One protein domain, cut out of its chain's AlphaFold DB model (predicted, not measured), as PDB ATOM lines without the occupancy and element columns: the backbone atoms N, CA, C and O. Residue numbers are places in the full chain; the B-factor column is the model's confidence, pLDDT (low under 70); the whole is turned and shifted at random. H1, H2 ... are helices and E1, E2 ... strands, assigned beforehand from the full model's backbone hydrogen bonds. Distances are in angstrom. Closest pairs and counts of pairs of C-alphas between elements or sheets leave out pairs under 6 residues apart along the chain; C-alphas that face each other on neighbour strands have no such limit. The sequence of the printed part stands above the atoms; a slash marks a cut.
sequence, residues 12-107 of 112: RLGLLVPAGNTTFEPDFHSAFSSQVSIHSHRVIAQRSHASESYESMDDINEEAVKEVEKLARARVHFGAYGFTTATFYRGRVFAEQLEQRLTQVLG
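Overview. This is residues 12 to 107 of the 112 residues of a protein of Nostoc commune NIES-4072 (UniProt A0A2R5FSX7). A small sheet of three parallel strands stands between helices: H1 alone covers one face, and H2, H3 and H5 cover the other. H4 lies past the last residues of the strands, off the sheet, and packs on H2 and H5. The printed part has 96 residues, with five named helices and three named strands in the order E1 H1 E2 H2 H3 E3 H4 H5; the sheet's order is E2 E1 E3, and the class is mixed, helices and strands. The whole is compact, with a radius of gyration of the C-alphas of 13.2 A and spans of 39 by 27 by 23 A.

Along the chain. Find C-alpha 12 at (105.336, 84.903, 113.600); from there E1 runs through residues 12 to 18, 19.6 A. H1 follows at residues 24 to 31, then E2 at residues 36 to 43, 22.1 A. Look next for C-alpha 54 at (102.918, 116.798, 117.483), where H2 begins, residues 54 to 67, 19.8 A. H3 is residues 69 to 73, E3 residues 78 to 81, 10.5 A, and H4 residues 84 to 88. H5, residues 92 to 106, 21.1 A, ends at C-alpha 106, (108.722, 93.676, 122.720).

Arrangement. Begin at E1, the inner strand. Beside it E2 is parallel at 26 degrees, with N 15 and O 39 at 2.9 A, within hydrogen-bond range. E3, the other edge strand, is parallel to E1 at 13 degrees, with N 14 and O 78 at 2.8 A. E1, H1 and E2 form a strand-helix-strand unit, two parallel neighbour strands with a helix between, its crossover right-handed. E2, H2 H3 and E3 form a split unit, with E1 between its strands, also right-handed. H1 is on the sheet at a height of 9.0 A, over E2 and E1, along the strands. On the face opposite to H1, H5 is on the sheet at a height of 8.6 A over the sheet; it lies over E3 and runs slantwise to the strands, at 49 degrees to E3 on the local plane. H2, on the same face as H5, touches it with residues 61 to 66 alone, closest at the C-alphas of Val 65 and Leu 102, 5.4 A, at a shallow tilt of 24 degrees, the same way. H3 touches H5 at Glu 69 and Leu 106, C-alphas 5.2 A apart. H4 touches H2, closest at the C-alphas of Met 57 and Ala 86, 5.1 A. In H1, H2 and H5 every O i to N i+4 pair is within hydrogen-bond range; H3 and H4 have 0 of 1 each, but 2 of 2 O i to N i+3 pairs.

Size, cuts and confidence. The two C-alphas farthest apart, of Gln 35 and Ala 50, are 40.0 A apart. The printed part has no cut and no long link; E2 to H2, 10 residues, is short but not tight. The mean pLDDT of the printed part is 96.1, and no printed residue is under 70.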
ATOM      1  N   ARG A  12     106.401  84.106 112.987       96.00
ATOM      2  CA  ARG A  12     105.336  84.903 113.600       96.00
ATOM      3  C   ARG A  12     105.727  86.370 113.530       96.00
ATOM      4  O   ARG A  12     106.729  86.748 114.136       96.00
ATOM      5  N   LEU A  13     104.965  87.168 112.801       97.12
ATOM      6  CA  LEU A  13     105.161  88.607 112.700       97.12
ATOM      7  C   LEU A  13     104.114  89.324 113.556       97.12
ATOM      8  O   LEU A  13     102.928  89.022 113.454       97.12
ATOM      9  N   GLY A  14     104.562  90.251 114.397       98.19
ATOM     10  CA  GLY A  14     103.699  91.133 115.172       98.19
ATOM     11  C   GLY A  14     103.466  92.448 114.440       98.19
ATOM     12  O   GLY A  14     104.435  93.103 114.068       98.19
ATOM     13  N   LEU A  15     102.214  92.856 114.254       98.31
ATOM     14  CA  LEU A  15     101.878  94.163 113.690       98.31
ATOM     15  C   LEU A  15     101.255  95.035 114.772       98.31
ATOM     16  O   LEU A  15     100.243  94.665 115.360       98.31
ATOM     17  N   LEU A  16     101.838  96.198 115.021       98.19
ATOM     18  CA  LEU A  16     101.232  97.238 115.836       98.19
ATOM     19  C   LEU A  16     100.563  98.240 114.896       98.19
ATOM     20  O   LEU A  16     101.222  98.822 114.034       98.19
ATOM     21  N   VAL A  17      99.248  98.396 115.011       98.12
ATOM     22  CA  VAL A  17      98.432  99.019 113.960       98.12
ATOM     23  C   VAL A  17      97.590 100.153 114.535       98.12
ATOM     24  O   VAL A  17      96.855  99.916 115.493       98.12
ATOM     25  N   PRO A  18      97.625 101.375 113.977       95.81
ATOM     26  CA  PRO A  18      96.707 102.432 114.394       95.81
ATOM     27  C   PRO A  18      95.250 101.984 114.274       95.81
ATOM     28  O   PRO A  18      94.867 101.357 113.289       95.81
ATOM     29  N   ALA A  19      94.412 102.337 115.247       94.38
ATOM     30  CA  ALA A  19      93.035 101.854 115.330       94.38
ATOM     31  C   ALA A  19      92.188 102.143 114.076       94.38
ATOM     32  O   ALA A  19      91.293 101.358 113.772       94.38
ATOM     33  N   GLY A  20      92.478 103.222 113.343       92.19
ATOM     34  CA  GLY A  20      91.808 103.575 112.085       92.19
ATOM     35  C   GLY A  20      92.457 103.010 110.818       92.19
ATOM     36  O   GLY A  20      91.911 103.194 109.735       92.19
ATOM     37  N   ASN A  21      93.610 102.342 110.913       95.62
ATOM     38  CA  ASN A  21      94.286 101.783 109.749       95.62
ATOM     39  C   ASN A  21      93.570 100.495 109.291       95.62
ATOM     40  O   ASN A  21      93.208  99.636 110.105       95.62
ATOM     41  N   THR A  22      93.333 100.403 107.982       96.19
ATOM     42  CA  THR A  22      92.654  99.279 107.317       96.19
ATOM     43  C   THR A  22      93.475  98.683 106.174       96.19
ATOM     44  O   THR A  22      92.966  97.829 105.454       96.19
ATOM     45  N   THR A  23      94.702  99.156 105.954       96.25
ATOM     46  CA  THR A  23      95.562  98.741 104.834       96.25
ATOM     47  C   THR A  23      96.742  97.903 105.301       96.25
ATOM     48  O   THR A  23      97.126  96.958 104.620       96.25
ATOM     49  N   PHE A  24      97.274  98.179 106.492       95.69
ATOM     50  CA  PHE A  24      98.497  97.555 106.979       95.69
ATOM     51  C   PHE A  24      98.351  96.038 107.134       95.69
ATOM     52  O   PHE A  24      99.190  95.293 106.637       95.69
ATOM     53  N   GLU A  25      97.279  95.542 107.762       96.69
ATOM     54  CA  GLU A  25      97.102  94.092 107.890       96.69
ATOM     55  C   GLU A  25      96.860  93.395 106.538       96.69
ATOM     56  O   GLU A  25      97.556  92.410 106.271       96.69
ATOM     57  N   PRO A  26      95.941  93.864 105.662       96.12
ATOM     58  CA  PRO A  26      95.748  93.256 104.343       96.12
ATOM     59  C   PRO A  26      97.010  93.233 103.477       96.12
ATOM     60  O   PRO A  26      97.298  92.204 102.865       96.12
ATOM     61  N   ASP A  27      97.786  94.319 103.465       96.00
ATOM     62  CA  ASP A  27      99.012  94.410 102.669       96.00
ATOM     63  C   ASP A  27     100.042  93.373 103.133       96.00
ATOM     64  O   ASP A  27     100.622  92.655 102.316       96.00
ATOM     65  N   PHE A  28     100.216  93.213 104.448       94.69
ATOM     66  CA  PHE A  28     101.097  92.183 104.999       94.69
ATOM     67  C   PHE A  28     100.584  90.770 104.701       94.69
ATOM     68  O   PHE A  28     101.367  89.904 104.309       94.69
ATOM     69  N   HIS A  29      99.278  90.524 104.827       93.12
ATOM     70  CA  HIS A  29      98.696  89.229 104.471       93.12
ATOM     71  C   HIS A  29      98.871  88.892 102.986       93.12
ATOM     72  O   HIS A  29      99.068  87.726 102.656       93.12
ATOM     73  N   SER A  30      98.834  89.891 102.103       94.38
ATOM     74  CA  SER A  30      99.068  89.699 100.672       94.38
ATOM     75  C   SER A  30     100.550  89.544 100.320       94.38
ATOM     76  O   SER A  30     100.869  88.879  99.335       94.38
ATOM     77  N   ALA A  31     101.455  90.179 101.069       93.62
ATOM     78  CA  ALA A  31     102.884  90.193 100.765       93.62
ATOM     79  C   ALA A  31     103.624  88.928 101.228       93.62
ATOM     80  O   ALA A  31     104.637  88.555 100.634       93.62
ATOM     81  N   PHE A  32     103.150  88.272 102.290       90.56
ATOM     82  CA  PHE A  32     103.826  87.116 102.876       90.56
ATOM     83  C   PHE A  32     103.182  85.776 102.495       90.56
ATOM     84  O   PHE A  32     101.974  85.653 102.320       90.56
ATOM     85  N   SER A  33     104.017  84.739 102.380       82.38
ATOM     86  CA  SER A  33     103.572  83.371 102.094       82.38
ATOM     87  C   SER A  33     102.932  82.704 103.321       82.38
ATOM     88  O   SER A  33     103.039  83.187 104.448       82.38
ATOM     89  N   SER A  34     102.350  81.516 103.127       82.06
ATOM     90  CA  SER A  34     101.756  80.694 104.198       82.06
ATOM     91  C   SER A  34     102.729  80.282 105.316       82.06
ATOM     92  O   SER A  34     102.301  79.808 106.370       82.06
ATOM     93  N   GLN A  35     104.036  80.473 105.116       88.19
ATOM     94  CA  GLN A  35     105.067  80.229 106.127       88.19
ATOM     95  C   GLN A  35     105.167  81.359 107.164       88.19
ATOM     96  O   GLN A  35     105.891  81.211 108.149       88.19
ATOM     97  N   VAL A  36     104.442  82.467 106.985       93.00
ATOM     98  CA  VAL A  36     104.348  83.563 107.953       93.00
ATOM     99  C   VAL A  36     102.931  83.608 108.520       93.00
ATOM    100  O   VAL A  36     101.948  83.583 107.789       93.00
ATOM    101  N   SER A  37     102.819  83.678 109.843       94.94
ATOM    102  CA  SER A  37     101.575  84.035 110.527       94.94
ATOM    103  C   SER A  37     101.681  85.464 111.039       94.94
ATOM    104  O   SER A  37     102.726  85.872 111.554       94.94
ATOM    105  N   ILE A  38     100.597  86.212 110.891       96.12
ATOM    106  CA  ILE A  38     100.503  87.619 111.267       96.12
ATOM    107  C   ILE A  38      99.649  87.721 112.526       96.12
ATOM    108  O   ILE A  38      98.583  87.115 112.613       96.12
ATOM    109  N   HIS A  39     100.147  88.468 113.505       97.38
ATOM    110  CA  HIS A  39      99.512  88.699 114.797       97.38
ATOM    111  C   HIS A  39      99.428  90.204 114.997       97.38
ATOM    112  O   HIS A  39     100.439  90.848 115.267       97.38
ATOM    113  N   SER A  40      98.243  90.773 114.821       97.44
ATOM    114  CA  SER A  40      98.054  92.220 114.893       97.44
ATOM    115  C   SER A  40      97.514  92.648 116.247       97.44
ATOM    116  O   SER A  40      96.676  91.970 116.841       97.44
ATOM    117  N   HIS A  41      97.959  93.811 116.705       98.06
ATOM    118  CA  HIS A  41      97.438  94.487 117.878       98.06
ATOM    119  C   HIS A  41      97.167  95.953 117.542       98.06
ATOM    120  O   HIS A  41      98.011  96.623 116.944       98.06
ATOM    121  N   ARG A  42      95.974  96.445 117.886       97.44
ATOM    122  CA  ARG A  42      95.563  97.817 117.568       97.44
ATOM    123  C   ARG A  42      95.957  98.778 118.682       97.44
ATOM    124  O   ARG A  42      95.718  98.490 119.851       97.44
ATOM    125  N   VAL A  43      96.506  99.926 118.301       97.06
ATOM    126  CA  VAL A  43      96.829 101.038 119.198       97.06
ATOM    127  C   VAL A  43      95.898 102.214 118.927       97.06
ATOM    128  O   VAL A  43      95.618 102.564 117.779       97.06
ATOM    129  N   ILE A  44      95.411 102.825 119.998       95.88
ATOM    130  CA  ILE A  44      94.619 104.050 119.977       95.88
ATOM    131  C   ILE A  44      95.323 105.074 120.863       95.88
ATOM    132  O   ILE A  44      95.904 104.697 121.876       95.88
ATOM    133  N   ALA A  45      95.300 106.346 120.472       96.19
ATOM    134  CA  ALA A  45      95.787 107.422 121.328       96.19
ATOM    135  C   ALA A  45      94.962 107.486 122.624       96.19
ATOM    136  O   ALA A  45      93.766 107.174 122.623       96.19
ATOM    137  N   GLN A  46      95.578 107.917 123.723       95.56
ATOM    138  CA  GLN A  46      94.890 108.059 125.002       95.56
ATOM    139  C   GLN A  46      93.805 109.143 124.930       95.56
ATOM    140  O   GLN A  46      92.763 109.038 125.583       95.56
ATOM    141  N   ARG A  47      94.045 110.201 124.149       94.88
ATOM    142  CA  ARG A  47      93.110 111.308 123.938       94.88
ATOM    143  C   ARG A  47      92.540 111.280 122.525       94.88
ATOM    144  O   ARG A  47      93.172 110.835 121.572       94.88
ATOM    145  N   SER A  48      91.333 111.823 122.388       93.56
ATOM    146  CA  SER A  48      90.768 112.122 121.075       93.56
ATOM    147  C   SER A  48      91.439 113.372 120.517       93.56
ATOM    148  O   SER A  48      91.353 114.440 121.123       93.56
ATOM    149  N   HIS A  49      92.050 113.249 119.343       92.19
ATOM    150  CA  HIS A  49      92.653 114.364 118.613       92.19
ATOM    151  C   HIS A  49      91.842 114.640 117.350       92.19
ATOM    152  O   HIS A  49      91.419 113.710 116.669       92.19
ATOM    153  N   ALA A  50      91.598 115.916 117.044       91.25
ATOM    154  CA  ALA A  50      90.824 116.307 115.861       91.25
ATOM    155  C   ALA A  50      91.618 116.156 114.552       91.25
ATOM    156  O   ALA A  50      91.032 116.034 113.478       91.25
ATOM    157  N   SER A  51      92.945 116.186 114.643       91.88
ATOM    158  CA  SER A  51      93.868 116.109 113.515       91.88
ATOM    159  C   SER A  51      95.215 115.557 113.969       91.88
ATOM    160  O   SER A  51      95.505 115.510 115.164       91.88
ATOM    161  N   GLU A  52      96.060 115.199 113.007       92.88
ATOM    162  CA  GLU A  52      97.461 114.883 113.268       92.88
ATOM    163  C   GLU A  52      98.218 116.143 113.725       92.88
ATOM    164  O   GLU A  52      98.255 117.153 113.021       92.88
ATOM    165  N   SER A  53      98.806 116.096 114.920       95.75
ATOM    166  CA  SER A  53      99.661 117.133 115.505       95.75
ATOM    167  C   SER A  53     100.860 116.495 116.209       95.75
ATOM    168  O   SER A  53     100.912 115.281 116.402       95.75
ATOM    169  N   TYR A  54     101.829 117.306 116.643       97.25
ATOM    170  CA  TYR A  54     102.918 116.798 117.483       97.25
ATOM    171  C   TYR A  54     102.378 116.136 118.760       97.25
ATOM    172  O   TYR A  54     102.848 115.056 119.105       97.25
ATOM    173  N   GLU A  55     101.356 116.713 119.407       96.94
ATOM    174  CA  GLU A  55     100.769 116.104 120.606       96.94
ATOM    175  C   GLU A  55     100.049 114.789 120.302       96.94
ATOM    176  O   GLU A  55     100.149 113.855 121.094       96.94
ATOM    177  N   SER A  56      99.340 114.684 119.169       96.56
ATOM    178  CA  SER A  56      98.665 113.432 118.807       96.56
ATOM    179  C   SER A  56      99.665 112.311 118.519       96.56
ATOM    180  O   SER A  56      99.405 111.153 118.841       96.56
ATOM    181  N   MET A  57     100.806 112.652 117.908       97.56
ATOM    182  CA  MET A  57     101.879 111.703 117.608       97.56
ATOM    183  C   MET A  57     102.652 111.297 118.861       97.56
ATOM    184  O   MET A  57     102.998 110.126 118.995       97.56
ATOM    185  N   ASP A  58     102.905 112.224 119.788       97.69
ATOM    186  CA  ASP A  58     103.458 111.882 121.102       97.69
ATOM    187  C   ASP A  58     102.514 110.905 121.830       97.69
ATOM    188  O   ASP A  58     102.948 109.841 122.266       97.69
ATOM    189  N   ASP A  59     101.215 111.224 121.892       97.94
ATOM    190  CA  ASP A  59     100.195 110.425 122.584       97.94
ATOM    191  C   ASP A  59     100.119 108.987 122.045       97.94
ATOM    192  O   ASP A  59     100.312 108.022 122.787       97.94
ATOM    193  N   ILE A  60      99.933 108.817 120.730       97.75
ATOM    194  CA  ILE A  60      99.825 107.468 120.163       97.75
ATOM    195  C   ILE A  60     101.136 106.678 120.242       97.75
ATOM    196  O   ILE A  60     101.088 105.456 120.353       97.75
ATOM    197  N   ASN A  61     102.303 107.331 120.217       98.38
ATOM    198  CA  ASN A  61     103.586 106.641 120.367       98.38
ATOM    199  C   ASN A  61     103.825 106.156 121.801       98.38
ATOM    200  O   ASN A  61     104.396 105.080 121.988       98.38
ATOM    201  N   GLU A  62     103.373 106.900 122.811       98.44
ATOM    202  CA  GLU A  62     103.403 106.421 124.195       98.44
ATOM    203  C   GLU A  62     102.485 105.210 124.388       98.44
ATOM    204  O   GLU A  62     102.887 104.227 125.013       98.44
ATOM    205  N   GLU A  63     101.291 105.224 123.789       98.44
ATOM    206  CA  GLU A  63     100.415 104.050 123.780       98.44
ATOM    207  C   GLU A  63     101.014 102.898 122.966       98.44
ATOM    208  O   GLU A  63     100.964 101.751 123.399       98.44
ATOM    209  N   ALA A  64     101.683 103.169 121.844       98.31
ATOM    210  CA  ALA A  64     102.338 102.145 121.034       98.31
ATOM    211  C   ALA A  64     103.411 101.389 121.833       98.31
ATOM    212  O   ALA A  64     103.452 100.158 121.810       98.31
ATOM    213  N   VAL A  65     104.242 102.112 122.590       98.44
ATOM    214  CA  VAL A  65     105.281 101.514 123.442       98.44
ATOM    215  C   VAL A  65     104.682 100.669 124.567       98.44
ATOM    216  O   VAL A  65     105.259  99.639 124.901       98.44
ATOM    217  N   LYS A  66     103.528 101.042 125.130       97.81
ATOM    218  CA  LYS A  66     102.832 100.211 126.131       97.81
ATOM    219  C   LYS A  66     102.221  98.968 125.490       97.81
ATOM    220  O   LYS A  66     102.421  97.853 125.954       97.81
ATOM    221  N   GLU A  67     101.492  99.157 124.401       97.62
ATOM    222  CA  GLU A  67     100.651  98.133 123.789       97.62
ATOM    223  C   GLU A  67     101.462  97.067 123.035       97.62
ATOM    224  O   GLU A  67     101.007  95.926 122.909       97.62
ATOM    225  N   VAL A  68     102.685  97.384 122.586       98.00
ATOM    226  CA  VAL A  68     103.562  96.426 121.890       98.00
ATOM    227  C   VAL A  68     103.878  95.191 122.745       98.00
ATOM    228  O   VAL A  68     104.052  94.102 122.199       98.00
ATOM    229  N   GLU A  69     103.864  95.298 124.080       96.81
ATOM    230  CA  GLU A  69     104.111  94.161 124.981       96.81
ATOM    231  C   GLU A  69     103.109  93.010 124.771       96.81
ATOM    232  O   GLU A  69     103.421  91.837 125.001       96.81
ATOM    233  N   LYS A  70     101.892  93.325 124.304       97.62
ATOM    234  CA  LYS A  70     100.833  92.336 124.078       97.62
ATOM    235  C   LYS A  70     101.216  91.371 122.958       97.62
ATOM    236  O   LYS A  70     100.924  90.177 123.055       97.62
ATOM    237  N   LEU A  71     101.976  91.837 121.964       98.06
ATOM    238  CA  LEU A  71     102.511  90.999 120.888       98.06
ATOM    239  C   LEU A  71     103.556  89.989 121.394       98.06
ATOM    240  O   LEU A  71     103.669  88.894 120.837       98.06
ATOM    241  N   ALA A  72     104.260  90.278 122.497       95.56
ATOM    242  CA  ALA A  72     105.210  89.334 123.092       95.56
ATOM    243  C   ALA A  72     104.520  88.039 123.560       95.56
ATOM    244  O   ALA A  72     105.117  86.959 123.528       95.56
ATOM    245  N   ARG A  73     103.233  88.103 123.938       95.62
ATOM    246  CA  ARG A  73     102.450  86.927 124.365       95.62
ATOM    247  C   ARG A  73     102.192  85.943 123.229       95.62
ATOM    248  O   ARG A  73     102.144  84.740 123.478       95.62
ATOM    249  N   ALA A  74     102.137  86.429 121.991       95.44
ATOM    250  CA  ALA A  74     102.098  85.595 120.792       95.44
ATOM    251  C   ALA A  74     103.484  85.039 120.397       95.44
ATOM    252  O   ALA A  74     103.603  84.290 119.426       95.44
ATOM    253  N   ARG A  75     104.546  85.369 121.152       95.81
ATOM    254  CA  ARG A  75     105.936  84.956 120.892       95.81
ATOM    255  C   ARG A  75     106.365  85.274 119.460       95.81
ATOM    256  O   ARG A  75     106.925  84.409 118.777       95.81
ATOM    257  N   VAL A  76     106.018  86.466 118.975       97.88
ATOM    258  CA  VAL A  76     106.413  86.934 117.641       97.88
ATOM    259  C   VAL A  76     107.938  86.972 117.524       97.88
ATOM    260  O   VAL A  76     108.641  87.145 118.516       97.88
ATOM    261  N   HIS A  77     108.458  86.752 116.320       97.50
ATOM    262  CA  HIS A  77     109.896  86.788 116.048       97.50
ATOM    263  C   HIS A  77     110.374  88.191 115.650       97.50
ATOM    264  O   HIS A  77     111.541  88.506 115.854       97.50
ATOM    265  N   PHE A  78     109.480  89.010 115.089       97.38
ATOM    266  CA  PHE A  78     109.727  90.389 114.658       97.38
ATOM    267  C   PHE A  78     108.454  91.221 114.836       97.38
ATOM    268  O   PHE A  78     107.352  90.670 114.752       97.38
ATOM    269  N   GLY A  79     108.605  92.527 115.053       97.94
ATOM    270  CA  GLY A  79     107.508  93.491 115.097       97.94
ATOM    271  C   GLY A  79     107.588  94.533 113.978       97.94
ATOM    272  O   GLY A  79     108.678  94.886 113.529       97.94
ATOM    273  N   ALA A  80     106.443  95.060 113.555       98.00
ATOM    274  CA  ALA A  80     106.350  96.222 112.676       98.00
ATOM    275  C   ALA A  80     105.283  97.195 113.193       98.00
ATOM    276  O   ALA A  80     104.192  96.763 113.569       98.00
ATOM    277  N   TYR A  81     105.582  98.492 113.201       98.12
ATOM    278  CA  TYR A  81     104.651  99.547 113.584       98.12
ATOM    279  C   TYR A  81     104.150 100.298 112.346       98.12
ATOM    280  O   TYR A  81     104.922 100.893 111.603       98.12
ATOM    281  N   GLY A  82     102.840 100.246 112.107       96.50
ATOM    282  CA  GLY A  82     102.203 100.707 110.871       96.50
ATOM    283  C   GLY A  82     101.788 102.176 110.844       96.50
ATOM    284  O   GLY A  82     100.771 102.488 110.223       96.50
ATOM    285  N   PHE A  83     102.512 103.072 111.527       95.88
ATOM    286  CA  PHE A  83     102.180 104.501 111.548       95.88
ATOM    287  C   PHE A  83     103.326 105.396 111.085       95.88
ATOM    288  O   PHE A  83     103.937 106.114 111.868       95.88
ATOM    289  N   THR A  84     103.538 105.418 109.772       92.38
ATOM    290  CA  THR A  84     104.612 106.152 109.092       92.38
ATOM    291  C   THR A  84     104.802 107.584 109.616       92.38
ATOM    292  O   THR A  84     105.880 107.896 110.103       92.38
ATOM    293  N   THR A  85     103.778 108.449 109.618       94.38
ATOM    294  CA  THR A  85     103.925 109.834 110.122       94.38
ATOM    295  C   THR A  85     104.383 109.887 111.584       94.38
ATOM    296  O   THR A  85     105.296 110.645 111.924       94.38
ATOM    297  N   ALA A  86     103.795 109.051 112.445       95.50
ATOM    298  CA  ALA A  86     104.115 109.009 113.867       95.50
ATOM    299  C   ALA A  86     105.558 108.574 114.141       95.50
ATOM    300  O   ALA A  86     106.078 108.891 115.210       95.50
ATOM    301  N   THR A  87     106.231 107.895 113.207       95.75
ATOM    302  CA  THR A  87     107.582 107.382 113.453       95.75
ATOM    303  C   THR A  87     108.689 108.380 113.126       95.75
ATOM    304  O   THR A  87     109.739 108.325 113.762       95.75
ATOM    305  N   PHE A  88     108.465 109.362 112.240       95.81
ATOM    306  CA  PHE A  88     109.516 110.313 111.828       95.81
ATOM    307  C   PHE A  88     109.185 111.807 111.974       95.81
ATOM    308  O   PHE A  88     110.047 112.629 111.668       95.81
ATOM    309  N   TYR A  89     107.999 112.209 112.449       96.69
ATOM    310  CA  TYR A  89     107.596 113.631 112.558       96.69
ATOM    311  C   TYR A  89     108.557 114.540 113.371       96.69
ATOM    312  O   TYR A  89     108.566 115.760 113.194       96.69
ATOM    313  N   ARG A  90     109.405 113.967 114.241       96.44
ATOM    314  CA  ARG A  90     110.479 114.659 114.996       96.44
ATOM    315  C   ARG A  90     111.890 114.430 114.426       96.44
ATOM    316  O   ARG A  90     112.884 114.789 115.054       96.44
ATOM    317  N   GLY A  91     111.991 113.855 113.234       97.06
ATOM    318  CA  GLY A  91     113.242 113.563 112.541       97.06
ATOM    319  C   GLY A  91     113.867 112.217 112.913       97.06
ATOM    320  O   GLY A  91     113.349 111.438 113.709       97.06
ATOM    321  N   ARG A  92     115.027 111.946 112.309       96.94
ATOM    322  CA  ARG A  92     115.694 110.637 112.338       96.94
ATOM    323  C   ARG A  92     116.067 110.147 113.741       96.94
ATOM    324  O   ARG A  92     115.861 108.980 114.041       96.94
ATOM    325  N   VAL A  93     116.610 111.023 114.589       97.81
ATOM    326  CA  VAL A  93     117.041 110.637 115.947       97.81
ATOM    327  C   VAL A  93     115.849 110.160 116.775       97.81
ATOM    328  O   VAL A  93     115.951 109.173 117.497       97.81
ATOM    329  N   PHE A  94     114.700 110.821 116.627       97.69
ATOM    330  CA  PHE A  94     113.466 110.390 117.269       97.69
ATOM    331  C   PHE A  94     113.003 109.022 116.748       97.69
ATOM    332  O   PHE A  94     112.667 108.159 117.554       97.69
ATOM    333  N   ALA A  95     113.038 108.801 115.429       97.88
ATOM    334  CA  ALA A  95     112.664 107.518 114.831       97.88
ATOM    335  C   ALA A  95     113.517 106.359 115.379       97.88
ATOM    336  O   ALA A  95     112.986 105.331 115.794       97.88
ATOM    337  N   GLU A  96     114.837 106.555 115.464       98.12
ATOM    338  CA  GLU A  96     115.770 105.567 116.023       98.12
ATOM    339  C   GLU A  96     115.476 105.277 117.508       98.12
ATOM    340  O   GLU A  96     115.492 104.119 117.931       98.12
ATOM    341  N   GLN A  97     115.151 106.303 118.301       98.31
ATOM    342  CA  GLN A  97     114.769 106.142 119.709       98.31
ATOM    343  C   GLN A  97     113.433 105.408 119.870       98.31
ATOM    344  O   GLN A  97     113.303 104.562 120.756       98.31
ATOM    345  N   LEU A  98     112.444 105.701 119.024       98.50
ATOM    346  CA  LEU A  98     111.157 105.011 119.035       98.50
ATOM    347  C   LEU A  98     111.327 103.525 118.681       98.50
ATOM    348  O   LEU A  98     110.817 102.671 119.407       98.50
ATOM    349  N   GLU A  99     112.097 103.209 117.633       98.56
ATOM    350  CA  GLU A  99     112.409 101.827 117.243       98.56
ATOM    351  C   GLU A  99     113.083 101.061 118.396       98.56
ATOM    352  O   GLU A  99     112.705  99.924 118.704       98.56
ATOM    353  N   GLN A 100     114.037 101.697 119.086       98.62
ATOM    354  CA  GLN A 100     114.711 101.114 120.249       98.62
ATOM    355  C   GLN A 100     113.751 100.853 121.411       98.62
ATOM    356  O   GLN A 100     113.770  99.757 121.970       98.62
ATOM    357  N   ARG A 101     112.887 101.816 121.756       98.62
ATOM    358  CA  ARG A 101     111.891 101.664 122.832       98.62
ATOM    359  C   ARG A 101     110.933 100.508 122.546       98.62
ATOM    360  O   ARG A 101     110.730  99.659 123.410       98.62
ATOM    361  N   LEU A 102     110.391 100.446 121.328       98.69
ATOM    362  CA  LEU A 102     109.495  99.368 120.902       98.69
ATOM    363  C   LEU A 102     110.197  98.005 120.947       98.69
ATOM    364  O   LEU A 102     109.650  97.047 121.488       98.69
ATOM    365  N   THR A 103     111.427  97.932 120.432       98.69
ATOM    366  CA  THR A 103     112.252  96.713 120.456       98.69
ATOM    367  C   THR A 103     112.537  96.254 121.884       98.69
ATOM    368  O   THR A 103     112.443  95.064 122.182       98.69
ATOM    369  N   GLN A 104     112.856  97.185 122.784       98.50
ATOM    370  CA  GLN A 104     113.155  96.878 124.178       98.50
ATOM    371  C   GLN A 104     111.934  96.317 124.917       98.50
ATOM    372  O   GLN A 104     112.081  95.347 125.659       98.50
ATOM    373  N   VAL A 105     110.741  96.883 124.703       98.44
ATOM    374  CA  VAL A 105     109.506  96.382 125.331       98.44
ATOM    375  C   VAL A 105     109.060  95.053 124.720       98.44
ATOM    376  O   VAL A 105     108.667  94.142 125.447       98.44
ATOM    377  N   LEU A 106     109.138  94.907 123.394       98.38
ATOM    378  CA  LEU A 106     108.722  93.676 122.720       98.38
ATOM    379  C   LEU A 106     109.690  92.504 122.976       98.38
ATOM    380  O   LEU A 106     109.279  91.344 122.961       98.38
ATOM    381  N   GLY A 107     110.976  92.796 123.186       98.25
ATOM    382  CA  GLY A 107     112.035  91.802 123.381       98.25
ATOM    383  C   GLY A 107     112.543  91.146 122.089       98.25
ATOM    384  O   GLY A 107     113.439  90.305 122.143       98.25
TER     385      GLY A 107